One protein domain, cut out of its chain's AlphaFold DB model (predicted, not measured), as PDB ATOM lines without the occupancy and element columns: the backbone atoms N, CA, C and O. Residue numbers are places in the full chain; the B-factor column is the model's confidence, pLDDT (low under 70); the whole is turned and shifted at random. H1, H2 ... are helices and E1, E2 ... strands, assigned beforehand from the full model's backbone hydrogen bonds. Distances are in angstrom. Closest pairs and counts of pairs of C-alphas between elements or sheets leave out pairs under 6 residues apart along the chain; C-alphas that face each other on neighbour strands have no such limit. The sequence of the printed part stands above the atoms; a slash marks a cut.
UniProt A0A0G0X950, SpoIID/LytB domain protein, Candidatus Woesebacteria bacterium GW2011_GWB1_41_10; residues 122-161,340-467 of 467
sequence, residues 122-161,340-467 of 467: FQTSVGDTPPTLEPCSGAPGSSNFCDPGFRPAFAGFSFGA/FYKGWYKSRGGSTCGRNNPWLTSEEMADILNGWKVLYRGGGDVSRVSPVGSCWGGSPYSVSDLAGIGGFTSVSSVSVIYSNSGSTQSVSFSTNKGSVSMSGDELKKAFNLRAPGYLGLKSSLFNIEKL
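What this domain is: This is residues 122 to 161 and 340 to 467 of the 467 residues of the protein "SpoIID/LytB domain protein" of Candidatus Woesebacteria bacterium GW2011_GWB1_41_10 (UniProt A0A0G0X950). A twisted three-strand sheet, E4 E5 E6, has two helices, H1 and H3, over one face, and a second small sheet built round E1 adjoins it, with E7 close to E4. H2 packs on H1, long stretches with no named element, residues 122 to 152, 344 to 358 and 378 to 398, make much of the rest, and residues 125 to 130 stick out. The printed part has 168 residues, with three named helices and seven named strands in the order E1 E2 E3 H1 H2 E4 E5 E6 H3 E7; both sheets are antiparallel. The class is mixed, helices and strands, with under half of the residues in named elements. The whole is compact, with a radius of gyration of the C-alphas of 15.6 A and spans of 51 by 37 by 31 A.

How they stand to each other: Look first at E1, residues 153 to 159, in a branched sheet: E2, residues 341 to 343, and E3, residues 359 to 361, lie on one side of it, and E7, residues 462 to 466, on the other. Within hydrogen-bond range you find N 158 and O 342 at 3.0 A, N 360 and O 154 at 2.7 A, and N 463 and O 157 at 2.8 A. H1, residues 362 to 377, touches H2, residues 399 to 406, with residues 367 to 374 alone; the closest C-alphas, of Asn 370 and Gly 406, are 4.2 A apart. E4, residues 411 to 418, E5, residues 424 to 431, and E6, residues 434 to 439, form a meander, each strand the antiparallel neighbour of the one before, in two hairpins; N 415 and O 428 are 2.8 A apart, N 429 and O 436 2.8 A. H1 is on this sheet at a height of 8.8 A. H3, residues 440 to 450, is on the same face and stands up from the sheet. H1 and H3 touch, their closest C-alphas, of Trp 372 and Ala 446, 4.9 A apart. The closest C-alphas of E4 and E7, of Val 416 and Asn 463, are 6.4 A apart. In H1, H2 and H3 every O i to N i+4 pair is within hydrogen-bond range.

Where its parts are: Find C-alpha 153 at (138.087, 105.922, 115.618), where E1 begins; it is 19.5 A long. H1 starts at C-alpha 362, (138.508, 111.979, 113.422), and runs 21.2 A. E4 spans 20.8 A, E5 20.3 A, E6 17.3 A and H3 15.1 A. E7 ends at C-alpha 466, (142.449, 102.829, 113.851).

The domain as a whole: The C-alphas of Asp 128 and Gly 379 are the two farthest apart, at 51.3 A. Residues 162 to 339 are not printed; C-alphas 161 and 340 are 7.7 A apart across the cut. The links E2 to E3, H1 to H2 and H3 to E7 are long. Residues 122 to 132 have pLDDT under 70.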
ATOM      1  N   PHE A 122     150.843 106.099 136.377       53.59
ATOM      2  CA  PHE A 122     150.784 104.641 136.343       53.59
ATOM      3  C   PHE A 122     149.886 104.128 137.471       53.59
ATOM      4  O   PHE A 122     150.107 104.439 138.641       53.59
ATOM      5  N   GLN A 123     148.876 103.330 137.120       46.50
ATOM      6  CA  GLN A 123     148.245 102.401 138.054       46.50
ATOM      7  C   GLN A 123     148.933 101.044 137.902       46.50
ATOM      8  O   GLN A 123     148.544 100.224 137.068       46.50
ATOM      9  N   THR A 124     149.994 100.825 138.667       45.44
ATOM     10  CA  THR A 124     150.511  99.481 138.931       45.44
ATOM     11  C   THR A 124     150.063  99.121 140.339       45.44
ATOM     12  O   THR A 124     150.460  99.784 141.290       45.44
ATOM     13  N   SER A 125     149.178  98.133 140.498       39.06
ATOM     14  CA  SER A 125     148.945  97.561 141.824       39.06
ATOM     15  C   SER A 125     150.143  96.687 142.165       39.06
ATOM     16  O   SER A 125     150.431  95.732 141.445       39.06
ATOM     17  N   VAL A 126     150.843  97.018 143.247       46.72
ATOM     18  CA  VAL A 126     151.940  96.196 143.759       46.72
ATOM     19  C   VAL A 126     151.407  95.232 144.821       46.72
ATOM     20  O   VAL A 126     150.949  95.647 145.894       46.72
ATOM     21  N   GLY A 127     151.433  93.932 144.519       47.25
ATOM     22  CA  GLY A 127     151.007  92.857 145.422       47.25
ATOM     23  C   GLY A 127     150.070  91.818 144.794       47.25
ATOM     24  O   GLY A 127     149.708  91.929 143.629       47.25
ATOM     25  N   ASP A 128     149.710  90.804 145.594       37.91
ATOM     26  CA  ASP A 128     149.086  89.509 145.239       37.91
ATOM     27  C   ASP A 128     147.653  89.546 144.657       37.91
ATOM     28  O   ASP A 128     146.875  88.607 144.819       37.91
ATOM     29  N   THR A 129     147.286  90.593 143.927       35.81
ATOM     30  CA  THR A 129     146.098  90.599 143.070       35.81
ATOM     31  C   THR A 129     146.541  90.780 141.620       35.81
ATOM     32  O   THR A 129     147.168  91.793 141.300       35.81
ATOM     33  N   PRO A 130     146.253  89.816 140.718       45.38
ATOM     34  CA  PRO A 130     146.537  89.996 139.302       45.38
ATOM     35  C   PRO A 130     145.842  91.286 138.858       45.38
ATOM     36  O   PRO A 130     144.656  91.445 139.165       45.38
ATOM     37  N   PRO A 131     146.519  92.210 138.159       56.47
ATOM     38  CA  PRO A 131     145.844  93.361 137.597       56.47
ATOM     39  C   PRO A 131     144.870  92.804 136.570       56.47
ATOM     40  O   PRO A 131     145.263  92.390 135.478       56.47
ATOM     41  N   THR A 132     143.595  92.726 136.942       59.94
ATOM     42  CA  THR A 132     142.527  92.459 135.989       59.94
ATOM     43  C   THR A 132     142.712  93.447 134.854       59.94
ATOM     44  O   THR A 132     142.869  94.647 135.106       59.94
ATOM     45  N   LEU A 133     142.746  92.934 133.624       74.12
ATOM     46  CA  LEU A 133     142.813  93.755 132.426       74.12
ATOM     47  C   LEU A 133     141.825  94.910 132.563       74.12
ATOM     48  O   LEU A 133     140.631  94.690 132.766       74.12
ATOM     49  N   GLU A 134     142.338  96.137 132.511       82.88
ATOM     50  CA  GLU A 134     141.498  97.304 132.739       82.88
ATOM     51  C   GLU A 134     140.403  97.355 131.661       82.88
ATOM     52  O   GLU A 134     140.742  97.301 130.469       82.88
ATOM     53  N   PRO A 135     139.113  97.431 132.042       87.31
ATOM     54  CA  PRO A 135     138.025  97.483 131.077       87.31
ATOM     55  C   PRO A 135     138.209  98.632 130.091       87.31
ATOM     56  O   PRO A 135     138.606  99.730 130.477       87.31
ATOM     57  N   CYS A 136     137.911  98.370 128.822       91.19
ATOM     58  CA  CYS A 136     137.999  99.328 127.725       91.19
ATOM     59  C   CYS A 136     139.401  99.888 127.438       91.19
ATOM     60  O   CYS A 136     139.520 100.819 126.650       91.19
ATOM     61  N   SER A 137     140.470  99.332 128.017       91.31
ATOM     62  CA  SER A 137     141.858  99.738 127.735       91.31
ATOM     63  C   SER A 137     142.586  98.818 126.749       91.31
ATOM     64  O   SER A 137     143.760  99.048 126.451       91.31
ATOM     65  N   GLY A 138     141.923  97.756 126.296       90.75
ATOM     66  CA  GLY A 138     142.465  96.777 125.365       90.75
ATOM     67  C   GLY A 138     142.329  97.186 123.901       90.75
ATOM     68  O   GLY A 138     141.432  97.947 123.538       90.75
ATOM     69  N   ALA A 139     143.239  96.685 123.066       90.69
ATOM     70  CA  ALA A 139     143.196  96.879 121.620       90.69
ATOM     71  C   ALA A 139     142.106  96.003 120.974       90.69
ATOM     72  O   ALA A 139     141.679  95.021 121.587       90.69
ATOM     73  N   PRO A 140     141.660  96.311 119.742       90.44
ATOM     74  CA  PRO A 140     140.630  95.530 119.061       90.44
ATOM     75  C   PRO A 140     140.951  94.027 119.053       90.44
ATOM     76  O   PRO A 140     142.065  93.617 118.734       90.44
ATOM     77  N   GLY A 141     139.973  93.205 119.443       88.69
ATOM     78  CA  GLY A 141     140.123  91.750 119.562       88.69
ATOM     79  C   GLY A 141     140.649  91.244 120.912       88.69
ATOM     80  O   GLY A 141     140.674  90.031 121.120       88.69
ATOM     81  N   SER A 142     141.035  92.115 121.852       88.69
ATOM     82  CA  SER A 142     141.345  91.693 123.223       88.69
ATOM     83  C   SER A 142     140.079  91.526 124.076       88.69
ATOM     84  O   SER A 142     139.034  92.116 123.805       88.69
ATOM     85  N   SER A 143     140.172  90.749 125.159       88.81
ATOM     86  CA  SER A 143     139.041  90.465 126.062       88.81
ATOM     87  C   SER A 143     138.517  91.683 126.833       88.81
ATOM     88  O   SER A 143     137.410  91.651 127.357       88.81
ATOM     89  N   ASN A 144     139.307  92.754 126.911       90.00
ATOM     90  CA  ASN A 144     138.975  94.016 127.572       90.00
ATOM     91  C   ASN A 144     138.818  95.185 126.581       90.00
ATOM     92  O   ASN A 144     138.957  96.347 126.972       90.00
ATOM     93  N   PHE A 145     138.574  94.892 125.303       93.75
ATOM     94  CA  PHE A 145     138.214  95.886 124.295       93.75
ATOM     95  C   PHE A 145     136.755  96.334 124.460       93.75
ATOM     96  O   PHE A 145     135.868  95.517 124.697       93.75
ATOM     97  N   CYS A 146     136.507  97.632 124.286       93.50
ATOM     98  CA  CYS A 146     135.164  98.197 124.186       93.50
ATOM     99  C   CYS A 146     135.068  99.001 122.892       93.50
ATOM    100  O   CYS A 146     135.874  99.913 122.680       93.50
ATOM    101  N   ASP A 147     134.084  98.679 122.053       94.31
ATOM    102  CA  ASP A 147     133.827  99.432 120.827       94.31
ATOM    103  C   ASP A 147     133.337 100.849 121.177       94.31
ATOM    104  O   ASP A 147     132.383 100.989 121.948       94.31
ATOM    105  N   PRO A 148     133.967 101.909 120.642       95.31
ATOM    106  CA  PRO A 148     133.532 103.275 120.904       95.31
ATOM    107  C   PRO A 148     132.212 103.671 120.217       95.31
ATOM    108  O   PRO A 148     131.659 104.715 120.552       95.31
ATOM    109  N   GLY A 149     131.700 102.883 119.265       96.31
ATOM    110  CA  GLY A 149     130.420 103.123 118.585       96.31
ATOM    111  C   GLY A 149     130.450 104.178 117.471       96.31
ATOM    112  O   GLY A 149     129.412 104.479 116.891       96.31
ATOM    113  N   PHE A 150     131.621 104.730 117.140       96.12
ATOM    114  CA  PHE A 150     131.813 105.694 116.049       96.12
ATOM    115  C   PHE A 150     133.007 105.310 115.176       96.12
ATOM    116  O   PHE A 150     133.892 104.579 115.626       96.12
ATOM    117  N   ARG A 151     133.036 105.787 113.924       96.19
ATOM    118  CA  ARG A 151     134.118 105.543 112.957       96.19
ATOM    119  C   ARG A 151     134.368 106.771 112.059       96.19
ATOM    120  O   ARG A 151     133.405 107.474 111.758       96.19
ATOM    121  N   PRO A 152     135.611 106.995 111.582       96.00
ATOM    122  CA  PRO A 152     136.821 106.303 112.027       96.00
ATOM    123  C   PRO A 152     137.119 106.651 113.492       96.00
ATOM    124  O   PRO A 152     136.801 107.749 113.951       96.00
ATOM    125  N   ALA A 153     137.688 105.701 114.231       97.19
ATOM    126  CA  ALA A 153     138.087 105.922 115.618       97.19
ATOM    127  C   ALA A 153     139.580 105.666 115.778       97.19
ATOM    128  O   ALA A 153     140.093 104.680 115.255       97.19
ATOM    129  N   PHE A 154     140.260 106.540 116.517       98.12
ATOM    130  CA  PHE A 154     141.702 106.469 116.737       98.12
ATOM    131  C   PHE A 154     142.030 106.349 118.219       98.12
ATOM    132  O   PHE A 154     141.370 106.971 119.040       98.12
ATOM    133  N   ALA A 155     143.064 105.607 118.592       97.38
ATOM    134  CA  ALA A 155     143.473 105.525 119.994       97.38
ATOM    135  C   ALA A 155     144.983 105.365 120.139       97.38
ATOM    136  O   ALA A 155     145.618 104.608 119.408       97.38
ATOM    137  N   GLY A 156     145.555 106.074 121.111       96.38
ATOM    138  CA  GLY A 156     146.961 105.943 121.475       96.38
ATOM    139  C   GLY A 156     147.177 104.778 122.437       96.38
ATOM    140  O   GLY A 156     146.660 104.792 123.556       96.38
ATOM    141  N   PHE A 157     147.977 103.797 122.027       94.94
ATOM    142  CA  PHE A 157     148.334 102.638 122.843       94.94
ATOM    143  C   PHE A 157     149.829 102.634 123.129       94.94
ATOM    144  O   PHE A 157     150.641 102.613 122.211       94.94
ATOM    145  N   SER A 158     150.216 102.629 124.402       93.19
ATOM    146  CA  SER A 158     151.631 102.537 124.783       93.19
ATOM    147  C   SER A 158     152.046 101.093 125.010       93.19
ATOM    148  O   SER A 158     151.279 100.313 125.583       93.19
ATOM    149  N   PHE A 159     153.277 100.775 124.615       92.06
ATOM    150  CA  PHE A 159     153.934  99.532 124.977       92.06
ATOM    151  C   PHE A 159     154.774  99.718 126.237       92.06
ATOM    152  O   PHE A 159     155.661 100.577 126.272       92.06
ATOM    153  N   GLY A 160     154.522  98.893 127.251       85.75
ATOM    154  CA  GLY A 160     155.274  98.908 128.503       85.75
ATOM    155  C   GLY A 160     154.994 100.107 129.415       85.75
ATOM    156  O   GLY A 160     154.587 101.190 128.990       85.75
ATOM    157  N   ALA A 161     155.234  99.886 130.705       76.38
ATOM    158  CA  ALA A 161     155.095 100.831 131.805       76.38
ATOM    159  C   ALA A 161     155.817 100.279 133.061       76.38
ATOM    160  O   ALA A 161     155.670  99.085 133.336       76.38
ATOM    161  N   PHE A 340     151.498  95.310 128.626       90.06
ATOM    162  CA  PHE A 340     152.305  95.140 127.418       90.06
ATOM    163  C   PHE A 340     151.855  96.094 126.320       90.06
ATOM    164  O   PHE A 340     152.698  96.709 125.682       90.06
ATOM    165  N   TYR A 341     150.541  96.216 126.124       91.94
ATOM    166  CA  TYR A 341     149.946  97.056 125.099       91.94
ATOM    167  C   TYR A 341     148.594  97.588 125.574       91.94
ATOM    168  O   TYR A 341     147.632  96.829 125.700       91.94
ATOM    169  N   LYS A 342     148.541  98.882 125.916       90.25
ATOM    170  CA  LYS A 342     147.411  99.455 126.660       90.25
ATOM    171  C   LYS A 342     147.057 100.876 126.223       90.25
ATOM    172  O   LYS A 342     147.943 101.721 126.075       90.25
ATOM    173  N   GLY A 343     145.756 101.132 126.090       93.12
ATOM    174  CA  GLY A 343     145.171 102.459 125.920       93.12
ATOM    175  C   GLY A 343     144.929 103.121 127.277       93.12
ATOM    176  O   GLY A 343     144.187 102.602 128.118       93.12
ATOM    177  N   TRP A 344     145.566 104.268 127.508       90.94
ATOM    178  CA  TRP A 344     145.543 104.954 128.801       90.94
ATOM    179  C   TRP A 344     144.578 106.130 128.765       90.94
ATOM    180  O   TRP A 344     144.821 107.094 128.048       90.94
ATOM    181  N   TYR A 345     143.509 106.056 129.562       91.69
ATOM    182  CA  TYR A 345     142.482 107.102 129.637       91.69
ATOM    183  C   TYR A 345     142.066 107.465 131.069       91.69
ATOM    184  O   TYR A 345     141.154 108.270 131.261       91.69
ATOM    185  N   LYS A 346     142.731 106.886 132.076       87.94
ATOM    186  CA  LYS A 346     142.480 107.151 133.495       87.94
ATOM    187  C   LYS A 346     143.707 107.738 134.184       87.94
ATOM    188  O   LYS A 346     144.847 107.468 133.798       87.94
ATOM    189  N   SER A 347     143.464 108.532 135.221       82.56
ATOM    190  CA  SER A 347     144.489 109.015 136.141       82.56
ATOM    191  C   SER A 347     145.000 107.884 137.040       82.56
ATOM    192  O   SER A 347     144.403 106.809 137.124       82.56
ATOM    193  N   ARG A 348     146.071 108.147 137.801       73.25
ATOM    194  CA  ARG A 348     146.540 107.222 138.847       73.25
ATOM    195  C   ARG A 348     145.487 106.964 139.935       73.25
ATOM    196  O   ARG A 348     145.551 105.935 140.590       73.25
ATOM    197  N   GLY A 349     144.523 107.863 140.125       74.69
ATOM    198  CA  GLY A 349     143.399 107.682 141.049       74.69
ATOM    199  C   GLY A 349     142.177 106.998 140.426       74.69
ATOM    200  O   GLY A 349     141.160 106.871 141.093       74.69
ATOM    201  N   GLY A 350     142.243 106.593 139.152       80.69
ATOM    202  CA  GLY A 350     141.120 105.989 138.427       80.69
ATOM    203  C   GLY A 350     140.134 106.993 137.815       80.69
ATOM    204  O   GLY A 350     139.215 106.583 137.110       80.69
ATOM    205  N   SER A 351     140.321 108.301 138.018       86.12
ATOM    206  CA  SER A 351     139.487 109.337 137.394       86.12
ATOM    207  C   SER A 351     139.641 109.310 135.876       86.12
ATOM    208  O   SER A 351     140.757 109.227 135.375       86.12
ATOM    209  N   THR A 352     138.546 109.443 135.132       88.50
ATOM    210  CA  THR A 352     138.579 109.385 133.659       88.50
ATOM    211  C   THR A 352     138.491 110.750 132.982       88.50
ATOM    212  O   THR A 352     138.753 110.867 131.787       88.50
ATOM    213  N   CYS A 353     138.133 111.789 133.744       90.19
ATOM    214  CA  CYS A 353     137.810 113.110 133.210       90.19
ATOM    215  C   CYS A 353     136.771 113.019 132.069       90.19
ATOM    216  O   CYS A 353     137.006 113.423 130.932       90.19
ATOM    217  N   GLY A 354     135.624 112.400 132.365       89.44
ATOM    218  CA  GLY A 354     134.492 112.330 131.438       89.44
ATOM    219  C   GLY A 354     134.656 111.354 130.270       89.44
ATOM    220  O   GLY A 354     133.793 111.323 129.399       89.44
ATOM    221  N   ARG A 355     135.725 110.548 130.230       91.56
ATOM    222  CA  ARG A 355     135.918 109.533 129.181       91.56
ATOM    223  C   ARG A 355     135.542 108.136 129.665       91.56
ATOM    224  O   ARG A 355     135.792 107.776 130.810       91.56
ATOM    225  N   ASN A 356     134.991 107.326 128.769       92.19
ATOM    226  CA  ASN A 356     134.652 105.926 129.054       92.19
ATOM    227  C   ASN A 356     135.633 104.937 128.406       92.19
ATOM    228  O   ASN A 356     135.689 103.778 128.805       92.19
ATOM    229  N   ASN A 357     136.412 105.395 127.423       93.69
ATOM    230  CA  ASN A 357     137.345 104.596 126.634       93.69
ATOM    231  C   ASN A 357     138.485 105.493 126.076       93.69
ATOM    232  O   ASN A 357     138.396 106.723 126.187       93.69
ATOM    233  N   PRO A 358     139.558 104.908 125.499       95.19
ATOM    234  CA  PRO A 358     140.710 105.642 124.982       95.19
ATOM    235  C   PRO A 358     140.552 106.170 123.545       95.19
ATOM    236  O   PRO A 358     141.528 106.665 122.978       95.19
ATOM    237  N   TRP A 359     139.369 106.038 122.940       97.19
ATOM    238  CA  TRP A 359     139.150 106.342 121.530       97.19
ATOM    239  C   TRP A 359     138.792 107.815 121.295       97.19
ATOM    240  O   TRP A 359     138.078 108.455 122.072       97.19
ATOM    241  N   LEU A 360     139.315 108.318 120.183       97.88
ATOM    242  CA  LEU A 360     139.224 109.673 119.664       97.88
ATOM    243  C   LEU A 360     138.479 109.648 118.334       97.88
ATOM    244  O   LEU A 360     138.740 108.772 117.500       97.88
ATOM    245  N   THR A 361     137.605 110.622 118.106       97.88
ATOM    246  CA  THR A 361     137.023 110.829 116.774       97.88
ATOM    247  C   THR A 361     138.076 111.331 115.776       97.88
ATOM    248  O   THR A 361     139.190 111.718 116.145       97.88
ATOM    249  N   SER A 362     137.717 111.345 114.489       97.88
ATOM    250  CA  SER A 362     138.508 111.979 113.422       97.88
ATOM    251  C   SER A 362     138.877 113.430 113.757       97.88
ATOM    252  O   SER A 362     140.018 113.852 113.560       97.88
ATOM    253  N   GLU A 363     137.922 114.179 114.301       97.69
ATOM    254  CA  GLU A 363     138.051 115.588 114.663       97.69
ATOM    255  C   GLU A 363     138.933 115.764 115.903       97.69
ATOM    256  O   GLU A 363     139.805 116.630 115.909       97.69
ATOM    257  N   GLU A 364     138.766 114.923 116.933       97.69
ATOM    258  CA  GLU A 364     139.620 114.968 118.128       97.69
ATOM    259  C   GLU A 364     141.080 114.618 117.788       97.69
ATOM    260  O   GLU A 364     142.006 115.232 118.320       97.69
ATOM    261  N   MET A 365     141.316 113.674 116.867       98.31
ATOM    262  CA  MET A 365     142.670 113.391 116.384       98.31
ATOM    263  C   MET A 365     143.228 114.553 115.548       98.31
ATOM    264  O   MET A 365     144.382 114.939 115.732       98.31
ATOM    265  N   ALA A 366     142.418 115.160 114.672       98.25
ATOM    266  CA  ALA A 366     142.826 116.342 113.911       98.25
ATOM    267  C   ALA A 366     143.201 117.519 114.830       98.25
ATOM    268  O   ALA A 366     144.187 118.209 114.576       98.25
ATOM    269  N   ASP A 367     142.472 117.713 115.930       98.44
ATOM    270  CA  ASP A 367     142.753 118.734 116.940       98.44
ATOM    271  C   ASP A 367     144.114 118.520 117.633       98.44
ATOM    272  O   ASP A 367     144.871 119.474 117.825       98.44
ATOM    273  N   ILE A 368     144.503 117.266 117.897       98.38
ATOM    274  CA  ILE A 368     145.858 116.929 118.371       98.38
ATOM    275  C   ILE A 368     146.919 117.297 117.321       98.38
ATOM    276  O   ILE A 368     147.949 117.876 117.676       98.38
ATOM    277  N   LEU A 369     146.676 117.019 116.033       98.38
ATOM    278  CA  LEU A 369     147.603 117.382 114.949       98.38
ATOM    279  C   LEU A 369     147.728 118.899 114.770       98.38
ATOM    280  O   LEU A 369     148.819 119.406 114.499       98.38
ATOM    281  N   ASN A 370     146.641 119.644 114.965       98.19
ATOM    282  CA  ASN A 370     146.692 121.102 114.974       98.19
ATOM    283  C   ASN A 370     147.549 121.612 116.150       98.19
ATOM    284  O   ASN A 370     148.373 122.510 115.966       98.19
ATOM    285  N   GLY A 371     147.438 120.984 117.328       97.56
ATOM    286  CA  GLY A 371     148.316 121.243 118.473       97.56
ATOM    287  C   GLY A 371     149.789 120.947 118.175       97.56
ATOM    288  O   GLY A 371     150.653 121.771 118.474       97.56
ATOM    289  N   TRP A 372     150.088 119.822 117.517       97.88
ATOM    290  CA  TRP A 372     151.439 119.502 117.037       97.88
ATOM    291  C   TRP A 372     151.985 120.587 116.101       97.88
ATOM    292  O   TRP A 372     153.131 121.013 116.262       97.88
ATOM    293  N   LYS A 373     151.170 121.083 115.161       97.00
ATOM    294  CA  LYS A 373     151.590 122.144 114.238       97.00
ATOM    295  C   LYS A 373     151.995 123.406 114.998       97.00
ATOM    296  O   LYS A 373     153.060 123.941 114.723       97.00
ATOM    297  N   VAL A 374     151.215 123.837 115.989       97.06
ATOM    298  CA  VAL A 374     151.584 124.997 116.819       97.06
ATOM    299  C   VAL A 374     152.897 124.746 117.566       97.06
ATOM    300  O   VAL A 374     153.781 125.598 117.545       97.06
ATOM    301  N   LEU A 375     153.065 123.559 118.160       95.19
ATOM    302  CA  LEU A 375     154.260 123.204 118.934       95.19
ATOM    303  C   LEU A 375     155.555 123.149 118.104       95.19
ATOM    304  O   LEU A 375     156.615 123.456 118.646       95.19
ATOM    305  N   TYR A 376     155.489 122.738 116.832       96.12
ATOM    306  CA  TYR A 376     156.685 122.380 116.043       96.12
ATOM    307  C   TYR A 376     156.808 123.061 114.676       96.12
ATOM    308  O   TYR A 376     157.853 122.972 114.024       96.12
ATOM    309  N   ARG A 377     155.748 123.714 114.204       94.56
ATOM    310  CA  ARG A 377     155.690 124.429 112.917       94.56
ATOM    311  C   ARG A 377     155.259 125.891 113.074       94.56
ATOM    312  O   ARG A 377     155.274 126.622 112.089       94.56
ATOM    313  N   GLY A 378     154.929 126.325 114.291       90.75
ATOM    314  CA  GLY A 378     154.555 127.699 114.608       90.75
ATOM    315  C   GLY A 378     153.133 128.065 114.177       90.75
ATOM    316  O   GLY A 378     152.288 127.206 113.925       90.75
ATOM    317  N   GLY A 379     152.863 129.371 114.121       90.62
ATOM    318  CA  GLY A 379     151.546 129.927 113.784       90.62
ATOM    319  C   GLY A 379     150.619 130.165 114.981       90.62
ATOM    320  O   GLY A 379     149.517 130.668 114.791       90.62
ATOM    321  N   GLY A 380     151.052 129.846 116.203       91.88
ATOM    322  CA  GLY A 380     150.287 130.084 117.426       91.88
ATOM    323  C   GLY A 380     151.160 130.119 118.680       91.88
ATOM    324  O   GLY A 380     152.354 129.827 118.635       91.88
ATOM    325  N   ASP A 381     150.536 130.465 119.799       90.56
ATOM    326  CA  ASP A 381     151.114 130.463 121.137       90.56
ATOM    327  C   ASP A 381     151.123 129.037 121.703       90.56
ATOM    328  O   ASP A 381     150.084 128.446 122.015       90.56
ATOM    329  N   VAL A 382     152.326 128.486 121.858       91.25
ATOM    330  CA  VAL A 382     152.533 127.135 122.385       91.25
ATOM    331  C   VAL A 382     151.968 126.957 123.792       91.25
ATOM    332  O   VAL A 382     151.546 125.847 124.107       91.25
ATOM    333  N   SER A 383     151.885 128.017 124.607       89.19
ATOM    334  CA  SER A 383     151.399 127.971 125.995       89.19
ATOM    335  C   SER A 383     149.901 127.649 126.103       89.19
ATOM    336  O   SER A 383     149.415 127.196 127.142       89.19
ATOM    337  N   ARG A 384     149.170 127.820 124.995       92.25
ATOM    338  CA  ARG A 384     147.735 127.535 124.869       92.25
ATOM    339  C   ARG A 384     147.441 126.148 124.293       92.25
ATOM    340  O   ARG A 384     146.274 125.780 124.124       92.25
ATOM    341  N   VAL A 385     148.475 125.355 123.995       94.06
ATOM    342  CA  VAL A 385     148.331 123.948 123.592       94.06
ATOM    343  C   VAL A 385     148.145 123.091 124.843       94.06
ATOM    344  O   VAL A 385     149.081 122.512 125.390       94.06
ATOM    345  N   SER A 386     146.914 123.051 125.330       93.25
ATOM    346  CA  SER A 386     146.472 122.211 126.445       93.25
ATOM    347  C   SER A 386     145.092 121.609 126.127       93.25
ATOM    348  O   SER A 386     144.467 122.021 125.140       93.25
ATOM    349  N   PRO A 387     144.598 120.608 126.879       92.81
ATOM    350  CA  PRO A 387     143.335 119.964 126.573       92.81
ATOM    351  C   PRO A 387     142.177 120.919 126.843       92.81
ATOM    352  O   PRO A 387     142.223 121.732 127.766       92.81
ATOM    353  N   VAL A 388     141.108 120.780 126.066       89.94
ATOM    354  CA  VAL A 388     139.858 121.503 126.316       89.94
ATOM    355  C   VAL A 388     139.070 120.781 127.413       89.94
ATOM    356  O   VAL A 388     138.945 119.556 127.384       89.94
ATOM    357  N   GLY A 389     138.526 121.527 128.378       83.75
ATOM    358  CA  GLY A 389     137.632 121.000 129.415       83.75
ATOM    359  C   GLY A 389     137.994 121.448 130.829       83.75
ATOM    360  O   GLY A 389     138.978 122.144 131.044       83.75
ATOM    361  N   SER A 390     137.185 121.039 131.808       80.81
ATOM    362  CA  SER A 390     137.290 121.494 133.204       80.81
ATOM    363  C   SER A 390     138.341 120.765 134.042       80.81
ATOM    364  O   SER A 390     138.718 121.250 135.105       80.81
ATOM    365  N   CYS A 391     138.832 119.606 133.595       84.56
ATOM    366  CA  CYS A 391     139.817 118.831 134.361       84.56
ATOM    367  C   CYS A 391     141.219 119.435 134.338       84.56
ATOM    368  O   CYS A 391     142.083 119.009 135.101       84.56
ATOM    369  N   TRP A 392     141.450 120.386 133.435       80.88
ATOM    370  CA  TRP A 392     142.729 121.036 133.236       80.88
ATOM    371  C   TRP A 392     142.489 122.545 133.261       80.88
ATOM    372  O   TRP A 392     141.597 123.047 132.585       80.88
ATOM    373  N   GLY A 393     143.246 123.274 134.081       78.38
ATOM    374  CA  GLY A 393     143.171 124.735 134.102       78.38
ATOM    375  C   GLY A 393     143.895 125.377 132.912       78.38
ATOM    376  O   GLY A 393     144.593 124.708 132.154       78.38
ATOM    377  N   GLY A 394     143.799 126.704 132.800       81.38
ATOM    378  CA  GLY A 394     144.520 127.503 131.800       81.38
ATOM    379  C   GLY A 394     143.596 128.156 130.770       81.38
ATOM    380  O   GLY A 394     142.386 128.212 130.965       81.38
ATOM    381  N   SER A 395     144.191 128.663 129.687       88.50
ATOM    382  CA  SER A 395     143.484 129.310 128.570       88.50
ATOM    383  C   SER A 395     143.747 128.553 127.256       88.50
ATOM    384  O   SER A 395     144.467 129.055 126.382       88.50
ATOM    385  N   PRO A 396     143.241 127.308 127.116       93.19
ATOM    386  CA  PRO A 396     143.474 126.507 125.920       93.19
ATOM    387  C   PRO A 396     142.912 127.196 124.673       93.19
ATOM    388  O   PRO A 396     141.966 127.986 124.740       93.19
ATOM    389  N   TYR A 397     143.458 126.860 123.507       95.38
ATOM    390  CA  TYR A 397     142.758 127.131 122.254       95.38
ATOM    391  C   TYR A 397     141.426 126.379 122.206       95.38
ATOM    392  O   TYR A 397     141.368 125.187 122.543       95.38
ATOM    393  N   SER A 398     140.375 127.045 121.718       95.56
ATOM    394  CA  SER A 398     139.179 126.332 121.271       95.56
ATOM    395  C   SER A 398     139.533 125.426 120.084       95.56
ATOM    396  O   SER A 398     140.541 125.637 119.404       95.56
ATOM    397  N   VAL A 399     138.721 124.399 119.830       94.81
ATOM    398  CA  VAL A 399     138.948 123.482 118.696       94.81
ATOM    399  C   VAL A 399     138.927 124.247 117.366       94.81
ATOM    400  O   VAL A 399     139.761 124.000 116.500       94.81
ATOM    401  N   SER A 400     138.030 125.229 117.219       95.62
ATOM    402  CA  SER A 400     137.944 126.068 116.018       95.62
ATOM    403  C   SER A 400     139.155 126.982 115.840       95.62
ATOM    404  O   SER A 400     139.660 127.085 114.725       95.62
ATOM    405  N   ASP A 401     139.657 127.604 116.913       95.94
ATOM    406  CA  ASP A 401     140.835 128.482 116.824       95.94
ATOM    407  C   ASP A 401     142.070 127.679 116.415       95.94
ATOM    408  O   ASP A 401     142.829 128.080 115.530       95.94
ATOM    409  N   LEU A 402     142.249 126.504 117.030       95.50
ATOM    410  CA  LEU A 402     143.384 125.641 116.737       95.50
ATOM    411  C   LEU A 402     143.296 125.074 115.316       95.50
ATOM    412  O   LEU A 402     144.310 125.021 114.622       95.50
ATOM    413  N   ALA A 403     142.095 124.728 114.842       96.50
ATOM    414  CA  ALA A 403     141.859 124.349 113.450       96.50
ATOM    415  C   ALA A 403     142.097 125.507 112.466       96.50
ATOM    416  O   ALA A 403     142.586 125.261 111.365       96.50
ATOM    417  N   GLY A 404     141.824 126.758 112.849       96.19
ATOM    418  CA  GLY A 404     142.132 127.944 112.042       96.19
ATOM    419  C   GLY A 404     143.635 128.134 111.800       96.19
ATOM    420  O   GLY A 404     144.044 128.516 110.706       96.19
ATOM    421  N   ILE A 405     144.466 127.797 112.790       94.19
ATOM    422  CA  ILE A 405     145.935 127.832 112.687       94.19
ATOM    423  C   ILE A 405     146.465 126.577 111.974       94.19
ATOM    424  O   ILE A 405     147.312 126.618 111.072       94.19
ATOM    425  N   GLY A 406     145.967 125.425 112.413       90.94
ATOM    426  CA  GLY A 406     146.398 124.092 112.027       90.94
ATOM    427  C   GLY A 406     146.014 123.709 110.599       90.94
ATOM    428  O   GLY A 406     146.861 123.300 109.799       90.94
ATOM    429  N   GLY A 407     144.751 123.936 110.251       94.25
ATOM    430  CA  GLY A 407     144.136 123.605 108.970       94.25
ATOM    431  C   GLY A 407     143.604 122.172 108.870       94.25
ATOM    432  O   GLY A 407     142.961 121.850 107.864       94.25
ATOM    433  N   PHE A 408     143.846 121.319 109.872       97.50
ATOM    434  CA  PHE A 408     143.337 119.949 109.907       97.50
ATOM    435  C   PHE A 408     141.957 119.915 110.563       97.50
ATOM    436  O   PHE A 408     141.762 120.436 111.659       97.50
ATOM    437  N   THR A 409     140.996 119.285 109.899       97.56
ATOM    438  CA  THR A 409     139.629 119.094 110.414       97.56
ATOM    439  C   THR A 409     139.225 117.628 110.464       97.56
ATOM    440  O   THR A 409     138.238 117.291 111.105       97.56
ATOM    441  N   SER A 410     139.974 116.747 109.799       97.62
ATOM    442  CA  SER A 410     139.720 115.309 109.818       97.62
ATOM    443  C   SER A 410     140.988 114.503 109.564       97.62
ATOM    444  O   SER A 410     141.912 114.956 108.881       97.62
ATOM    445  N   VAL A 411     140.992 113.284 110.101       98.12
ATOM    446  CA  VAL A 411     142.027 112.267 109.908       98.12
ATOM    447  C   VAL A 411     141.364 110.996 109.391       98.12
ATOM    448  O   VAL A 411     140.394 110.507 109.962       98.12
ATOM    449  N   SER A 412     141.891 110.444 108.299       97.31
ATOM    450  CA  SER A 412     141.319 109.271 107.631       97.31
ATOM    451  C   SER A 412     142.159 108.008 107.800       97.31
ATOM    452  O   SER A 412     141.620 106.901 107.748       97.31
ATOM    453  N   SER A 413     143.467 108.130 108.021       97.31
ATOM    454  CA  SER A 413     144.357 106.989 108.245       97.31
ATOM    455  C   SER A 413     145.585 107.381 109.056       97.31
ATOM    456  O   SER A 413     145.912 108.563 109.176       97.31
ATOM    457  N   VAL A 414     146.255 106.370 109.603       98.00
ATOM    458  CA  VAL A 414     147.511 106.502 110.333       98.00
ATOM    459  C   VAL A 414     148.431 105.334 109.986       98.00
ATOM    460  O   VAL A 414     147.962 104.216 109.771       98.00
ATOM    461  N   SER A 415     149.733 105.591 109.930       97.75
ATOM    462  CA  SER A 415     150.780 104.573 109.852       97.75
ATOM    463  C   SER A 415     151.879 104.890 110.858       97.75
ATOM    464  O   SER A 415     152.328 106.035 110.935       97.75
ATOM    465  N   VAL A 416     152.338 103.877 111.589       97.62
ATOM    466  CA  VAL A 416     153.383 104.001 112.609       97.62
ATOM    467  C   VAL A 416     154.593 103.170 112.203       97.62
ATOM    468  O   VAL A 416     154.450 102.013 111.816       97.62
ATOM    469  N   ILE A 417     155.784 103.760 112.305       96.12
ATOM    470  CA  ILE A 417     157.060 103.081 112.071       96.12
ATOM    471  C   ILE A 417     157.836 103.033 113.385       96.12
ATOM    472  O   ILE A 417     157.998 104.044 114.075       96.12
ATOM    473  N   TYR A 418     158.334 101.847 113.721       94.31
ATOM    474  CA  TYR A 418     159.131 101.601 114.918       94.31
ATOM    475  C   TYR A 418     160.620 101.581 114.593       94.31
ATOM    476  O   TYR A 418     161.038 101.097 113.544       94.31
ATOM    477  N   SER A 419     161.426 102.087 115.518       90.88
ATOM    478  CA  SER A 419     162.877 101.973 115.460       90.88
ATOM    479  C   SER A 419     163.336 100.598 115.958       90.88
ATOM    480  O   SER A 419     162.690  99.954 116.788       90.88
ATOM    481  N   ASN A 420     164.535 100.189 115.540       85.19
ATOM    482  CA  ASN A 420     165.190  98.995 116.083       85.19
ATOM    483  C   ASN A 420     165.636  99.157 117.549       85.19
ATOM    484  O   ASN A 420     165.987  98.167 118.187       85.19
ATOM    485  N   SER A 421     165.613 100.381 118.088       83.06
ATOM    486  CA  SER A 421     165.942 100.686 119.485       83.06
ATOM    487  C   SER A 421     164.725 100.664 120.416       83.06
ATOM    488  O   SER A 421     164.842 101.026 121.586       83.06
ATOM    489  N   GLY A 422     163.556 100.228 119.929       87.12
ATOM    490  CA  GLY A 422     162.368 100.087 120.765       87.12
ATOM    491  C   GLY A 422     161.706 101.420 121.090       87.12
ATOM    492  O   GLY A 422     161.308 101.656 122.235       87.12
ATOM    493  N   SER A 423     161.590 102.297 120.097       91.81
ATOM    494  CA  SER A 423     160.795 103.526 120.155       91.81
ATOM    495  C   SER A 423     159.935 103.681 118.902       91.81
ATOM    496  O   SER A 423     160.191 103.070 117.866       91.81
ATOM    497  N   THR A 424     158.907 104.514 118.984       95.88
ATOM    498  CA  THR A 424     158.164 104.966 117.809       95.88
ATOM    499  C   THR A 424     159.009 105.999 117.078       95.88
ATOM    500  O   THR A 424     159.295 107.063 117.621       95.88
ATOM    501  N   GLN A 425     159.442 105.679 115.861       95.88
ATOM    502  CA  GLN A 425     160.323 106.541 115.079       95.88
ATOM    503  C   GLN A 425     159.529 107.663 114.414       95.88
ATOM    504  O   GLN A 425     159.824 108.841 114.619       95.88
ATOM    505  N   SER A 426     158.506 107.298 113.645       97.25
ATOM    506  CA  SER A 426     157.667 108.248 112.925       97.25
ATOM    507  C   SER A 426     156.216 107.801 112.890       97.25
ATOM    508  O   SER A 426     155.895 106.609 112.952       97.25
ATOM    509  N   VAL A 427     155.336 108.793 112.807       98.50
ATOM    510  CA  VAL A 427     153.903 108.599 112.631       98.50
ATOM    511  C   VAL A 427     153.430 109.502 111.505       98.50
ATOM    512  O   VAL A 427     153.716 110.702 111.506       98.50
ATOM    513  N   SER A 428     152.701 108.913 110.562       98.44
ATOM    514  CA  SER A 428     152.145 109.608 109.403       98.44
ATOM    515  C   SER A 428     150.632 109.480 109.393       98.44
ATOM    516  O   SER A 428     150.104 108.385 109.577       98.44
ATOM    517  N   PHE A 429     149.939 110.584 109.144       98.50
ATOM    518  CA  PHE A 429     148.484 110.655 109.076       98.50
ATOM    519  C   PHE A 429     148.032 111.138 107.704       98.50
ATOM    520  O   PHE A 429     148.614 112.072 107.153       98.50
ATOM    521  N   SER A 430     146.949 110.560 107.182       98.31
ATOM    522  CA  SER A 430     146.220 111.158 106.057       98.31
ATOM    523  C   SER A 430     145.127 112.076 106.588       98.31
ATOM    524  O   SER A 430     144.315 111.662 107.416       98.31
ATOM    525  N   THR A 431     145.103 113.318 106.111       97.81
ATOM    526  CA  THR A 431     144.187 114.373 106.570       97.81
ATOM    527  C   THR A 431     143.438 115.004 105.396       97.81
ATOM    528  O   THR A 431     143.764 114.765 104.232       97.81
ATOM    529  N   ASN A 432     142.497 115.904 105.687       97.44
ATOM    530  CA  ASN A 432     141.866 116.775 104.684       97.44
ATOM    531  C   ASN A 432     142.846 117.712 103.941       97.44
ATOM    532  O   ASN A 432     142.447 118.368 102.981       97.44
ATOM    533  N   LYS A 433     144.109 117.811 104.377       95.50
ATOM    534  CA  LYS A 433     145.173 118.612 103.745       95.50
ATOM    535  C   LYS A 433     146.290 117.750 103.144       95.50
ATOM    536  O   LYS A 433     147.358 118.268 102.834       95.50
ATOM    537  N   GLY A 434     146.046 116.452 102.970       95.94
ATOM    538  CA  GLY A 434     147.044 115.495 102.501       95.94
ATOM    539  C   GLY A 434     147.770 114.796 103.650       95.94
ATOM    540  O   GLY A 434     147.264 114.724 104.774       95.94
ATOM    541  N   SER A 435     148.938 114.232 103.347       96.56
ATOM    542  CA  SER A 435     149.733 113.467 104.310       96.56
ATOM    543  C   SER A 435     150.586 114.384 105.183       96.56
ATOM    544  O   SER A 435     151.230 115.306 104.680       96.56
ATOM    545  N   VAL A 436     150.618 114.111 106.484       97.38
ATOM    546  CA  VAL A 436     151.474 114.802 107.453       97.38
ATOM    547  C   VAL A 436     152.242 113.774 108.275       97.38
ATOM    548  O   VAL A 436     151.663 112.807 108.760       97.38
ATOM    549  N   SER A 437     153.551 113.980 108.427       97.62
ATOM    550  CA  SER A 437     154.450 113.081 109.156       97.62
ATOM    551  C   SER A 437     155.221 113.843 110.227       97.62
ATOM    552  O   SER A 437     155.623 114.990 110.022       97.62
ATOM    553  N   MET A 438     155.448 113.180 111.355       97.81
ATOM    554  CA  MET A 438     156.178 113.706 112.511       97.81
ATOM    555  C   MET A 438     156.957 112.596 113.211       97.81
ATOM    556  O   MET A 438     156.712 111.410 112.968       97.81
ATOM    557  N   SER A 439     157.899 112.968 114.078       98.12
ATOM    558  CA  SER A 439     158.578 111.976 114.914       98.12
ATOM    559  C   SER A 439     157.640 111.440 116.002       98.12
ATOM    560  O   SER A 439     156.670 112.098 116.393       98.12
ATOM    561  N   GLY A 440     157.928 110.243 116.518       96.44
ATOM    562  CA  GLY A 440     157.167 109.690 117.641       96.44
ATOM    563  C   GLY A 440     157.219 110.579 118.888       96.44
ATOM    564  O   GLY A 440     156.204 110.751 119.558       96.44
ATOM    565  N   ASP A 441     158.360 111.210 119.168       94.56
ATOM    566  CA  ASP A 441     158.509 112.117 120.312       94.56
ATOM    567  C   ASP A 441     157.689 113.405 120.146       94.56
ATOM    568  O   ASP A 441     157.040 113.853 121.098       94.56
ATOM    569  N   GLU A 442     157.655 113.967 118.932       97.25
ATOM    570  CA  GLU A 442     156.814 115.123 118.609       97.25
ATOM    571  C   GLU A 442     155.328 114.807 118.813       97.25
ATOM    572  O   GLU A 442     154.619 115.561 119.491       97.25
ATOM    573  N   LEU A 443     154.859 113.671 118.278       97.94
ATOM    574  CA  LEU A 443     153.471 113.252 118.457       97.94
ATOM    575  C   LEU A 443     153.168 112.963 119.924       97.94
ATOM    576  O   LEU A 443     152.134 113.399 120.416       97.94
ATOM    577  N   LYS A 444     154.053 112.266 120.645       95.75
ATOM    578  CA  LYS A 444     153.858 111.963 122.068       95.75
ATOM    579  C   LYS A 444     153.647 113.236 122.880       95.75
ATOM    580  O   LYS A 444     152.724 113.293 123.695       95.75
ATOM    581  N   LYS A 445     154.476 114.261 122.649       94.69
ATOM    582  CA  LYS A 445     154.339 115.556 123.324       94.69
ATOM    583  C   LYS A 445     153.007 116.218 122.977       94.69
ATOM    584  O   LYS A 445     152.271 116.592 123.888       94.69
ATOM    585  N   ALA A 446     152.677 116.323 121.691       96.94
ATOM    586  CA  ALA A 446     151.431 116.942 121.242       96.94
ATOM    587  C   ALA A 446     150.187 116.199 121.755       96.94
ATOM    588  O   ALA A 446     149.260 116.827 122.257       96.94
ATOM    589  N   PHE A 447     150.194 114.867 121.707       97.56
ATOM    590  CA  PHE A 447     149.127 114.010 122.214       97.56
ATOM    591  C   PHE A 447     148.929 114.219 123.715       97.56
ATOM    592  O   PHE A 447     147.818 114.490 124.160       97.56
ATOM    593  N   ASN A 448     149.998 114.171 124.511       94.75
ATOM    594  CA  ASN A 448     149.879 114.358 125.957       94.75
ATOM    595  C   ASN A 448     149.417 115.776 126.313       94.75
ATOM    596  O   ASN A 448     148.608 115.941 127.225       94.75
ATOM    597  N   LEU A 449     149.858 116.793 125.575       94.38
ATOM    598  CA  LEU A 449     149.426 118.165 125.814       94.38
ATOM    599  C   LEU A 449     147.995 118.430 125.354       94.38
ATOM    600  O   LEU A 449     147.280 119.127 126.059       94.38
ATOM    601  N   ARG A 450     147.540 117.882 124.223       96.19
ATOM    602  CA  ARG A 450     146.257 118.279 123.626       96.19
ATOM    603  C   ARG A 450     145.122 117.275 123.806       96.19
ATOM    604  O   ARG A 450     143.975 117.702 123.894       96.19
ATOM    605  N   ALA A 451     145.408 115.976 123.901       95.56
ATOM    606  CA  ALA A 451     144.357 114.962 123.949       95.56
ATOM    607  C   ALA A 451     143.391 115.203 125.129       95.56
ATOM    608  O   ALA A 451     143.836 115.540 126.234       95.56
ATOM    609  N   PRO A 452     142.078 115.024 124.930       93.88
ATOM    610  CA  PRO A 452     141.080 115.274 125.961       93.88
ATOM    611  C   PRO A 452     141.186 114.282 127.126       93.88
ATOM    612  O   PRO A 452     141.727 113.182 127.009       93.88
ATOM    613  N   GLY A 453     140.629 114.658 128.276       91.31
ATOM    614  CA  GLY A 453     140.617 113.799 129.459       91.31
ATOM    615  C   GLY A 453     142.014 113.432 129.968       91.31
ATOM    616  O   GLY A 453     142.958 114.215 129.847       91.31
ATOM    617  N   TYR A 454     142.145 112.224 130.522       90.69
ATOM    618  CA  TYR A 454     143.435 111.640 130.920       90.69
ATOM    619  C   TYR A 454     144.075 110.783 129.821       90.69
ATOM    620  O   TYR A 454     144.932 109.948 130.120       90.69
ATOM    621  N   LEU A 455     143.684 110.984 128.558       93.25
ATOM    622  CA  LEU A 455     144.340 110.319 127.439       93.25
ATOM    623  C   LEU A 455     145.822 110.678 127.413       93.25
ATOM    624  O   LEU A 455     146.188 111.856 127.498       93.25
ATOM    625  N   GLY A 456     146.667 109.656 127.305       92.12
ATOM    626  CA  GLY A 456     148.105 109.862 127.280       92.12
ATOM    627  C   GLY A 456     148.902 108.676 126.756       92.12
ATOM    628  O   GLY A 456     148.564 107.514 126.959       92.12
ATOM    629  N   LEU A 457     150.017 108.997 126.120       93.00
ATOM    630  CA  LEU A 457     151.070 108.078 125.735       93.00
ATOM    631  C   LEU A 457     152.132 108.046 126.841       93.00
ATOM    632  O   LEU A 457     152.749 109.066 127.169       93.00
ATOM    633  N   LYS A 458     152.338 106.869 127.436       86.88
ATOM    634  CA  LYS A 458     153.194 106.667 128.616       86.88
ATOM    635  C   LYS A 458     154.648 106.423 128.238       86.88
ATOM    636  O   LYS A 458     155.554 107.050 128.786       86.88
ATOM    637  N   SER A 459     154.896 105.590 127.238       88.56
ATOM    638  CA  SER A 459     156.247 105.251 126.790       88.56
ATOM    639  C   SER A 459     156.601 105.940 125.472       88.56
ATOM    640  O   SER A 459     155.753 106.519 124.797       88.56
ATOM    641  N   SER A 460     157.891 105.960 125.135       90.06
ATOM    642  CA  SER A 460     158.382 106.358 123.804       90.06
ATOM    643  C   SER A 460     158.099 105.306 122.724       90.06
ATOM    644  O   SER A 460     158.382 105.548 121.557       90.06
ATOM    645  N   LEU A 461     157.557 104.142 123.096       93.25
ATOM    646  CA  LEU A 461     157.164 103.069 122.191       93.25
ATOM    647  C   LEU A 461     155.650 102.909 122.245       93.25
ATOM    648  O   LEU A 461     155.103 102.377 123.203       93.25
ATOM    649  N   PHE A 462     154.960 103.382 121.226       95.44
ATOM    650  CA  PHE A 462     153.506 103.412 121.184       95.44
ATOM    651  C   PHE A 462     152.976 103.223 119.764       95.44
ATOM    652  O   PHE A 462     153.664 103.482 118.780       95.44
ATOM    653  N   ASN A 463     151.726 102.801 119.652       96.62
ATOM    654  CA  ASN A 463     150.985 102.781 118.400       96.62
ATOM    655  C   ASN A 463     149.844 103.802 118.434       96.62
ATOM    656  O   ASN A 463     149.383 104.188 119.511       96.62
ATOM    657  N   ILE A 464     149.341 104.145 117.252       97.56
ATOM    658  CA  ILE A 464     148.024 104.745 117.081       97.56
ATOM    659  C   ILE A 464     147.167 103.727 116.328       97.56
ATOM    660  O   ILE A 464     147.415 103.450 115.159       97.56
ATOM    661  N   GLU A 465     146.186 103.157 117.017       96.00
ATOM    662  CA  GLU A 465     145.224 102.232 116.421       96.00
ATOM    663  C   GLU A 465     144.152 102.992 115.645       96.00
ATOM    664  O   GLU A 465     143.796 104.114 116.019       96.00
ATOM    665  N   LYS A 466     143.615 102.356 114.601       95.69
ATOM    666  CA  LYS A 466     142.449 102.829 113.851       95.69
ATOM    667  C   LYS A 466     141.414 101.711 113.744       95.69
ATOM    668  O   LYS A 466     141.752 100.605 113.327       95.69
ATOM    669  N   LEU A 467     140.161 102.044 114.044       95.06
ATOM    670  CA  LEU A 467     138.983 101.222 113.762       95.06
ATOM    671  C   LEU A 467     138.212 101.682 112.525       95.06
ATOM    672  O   LEU A 467     138.220 102.903 112.219       95.06
TER     673      LEU A 467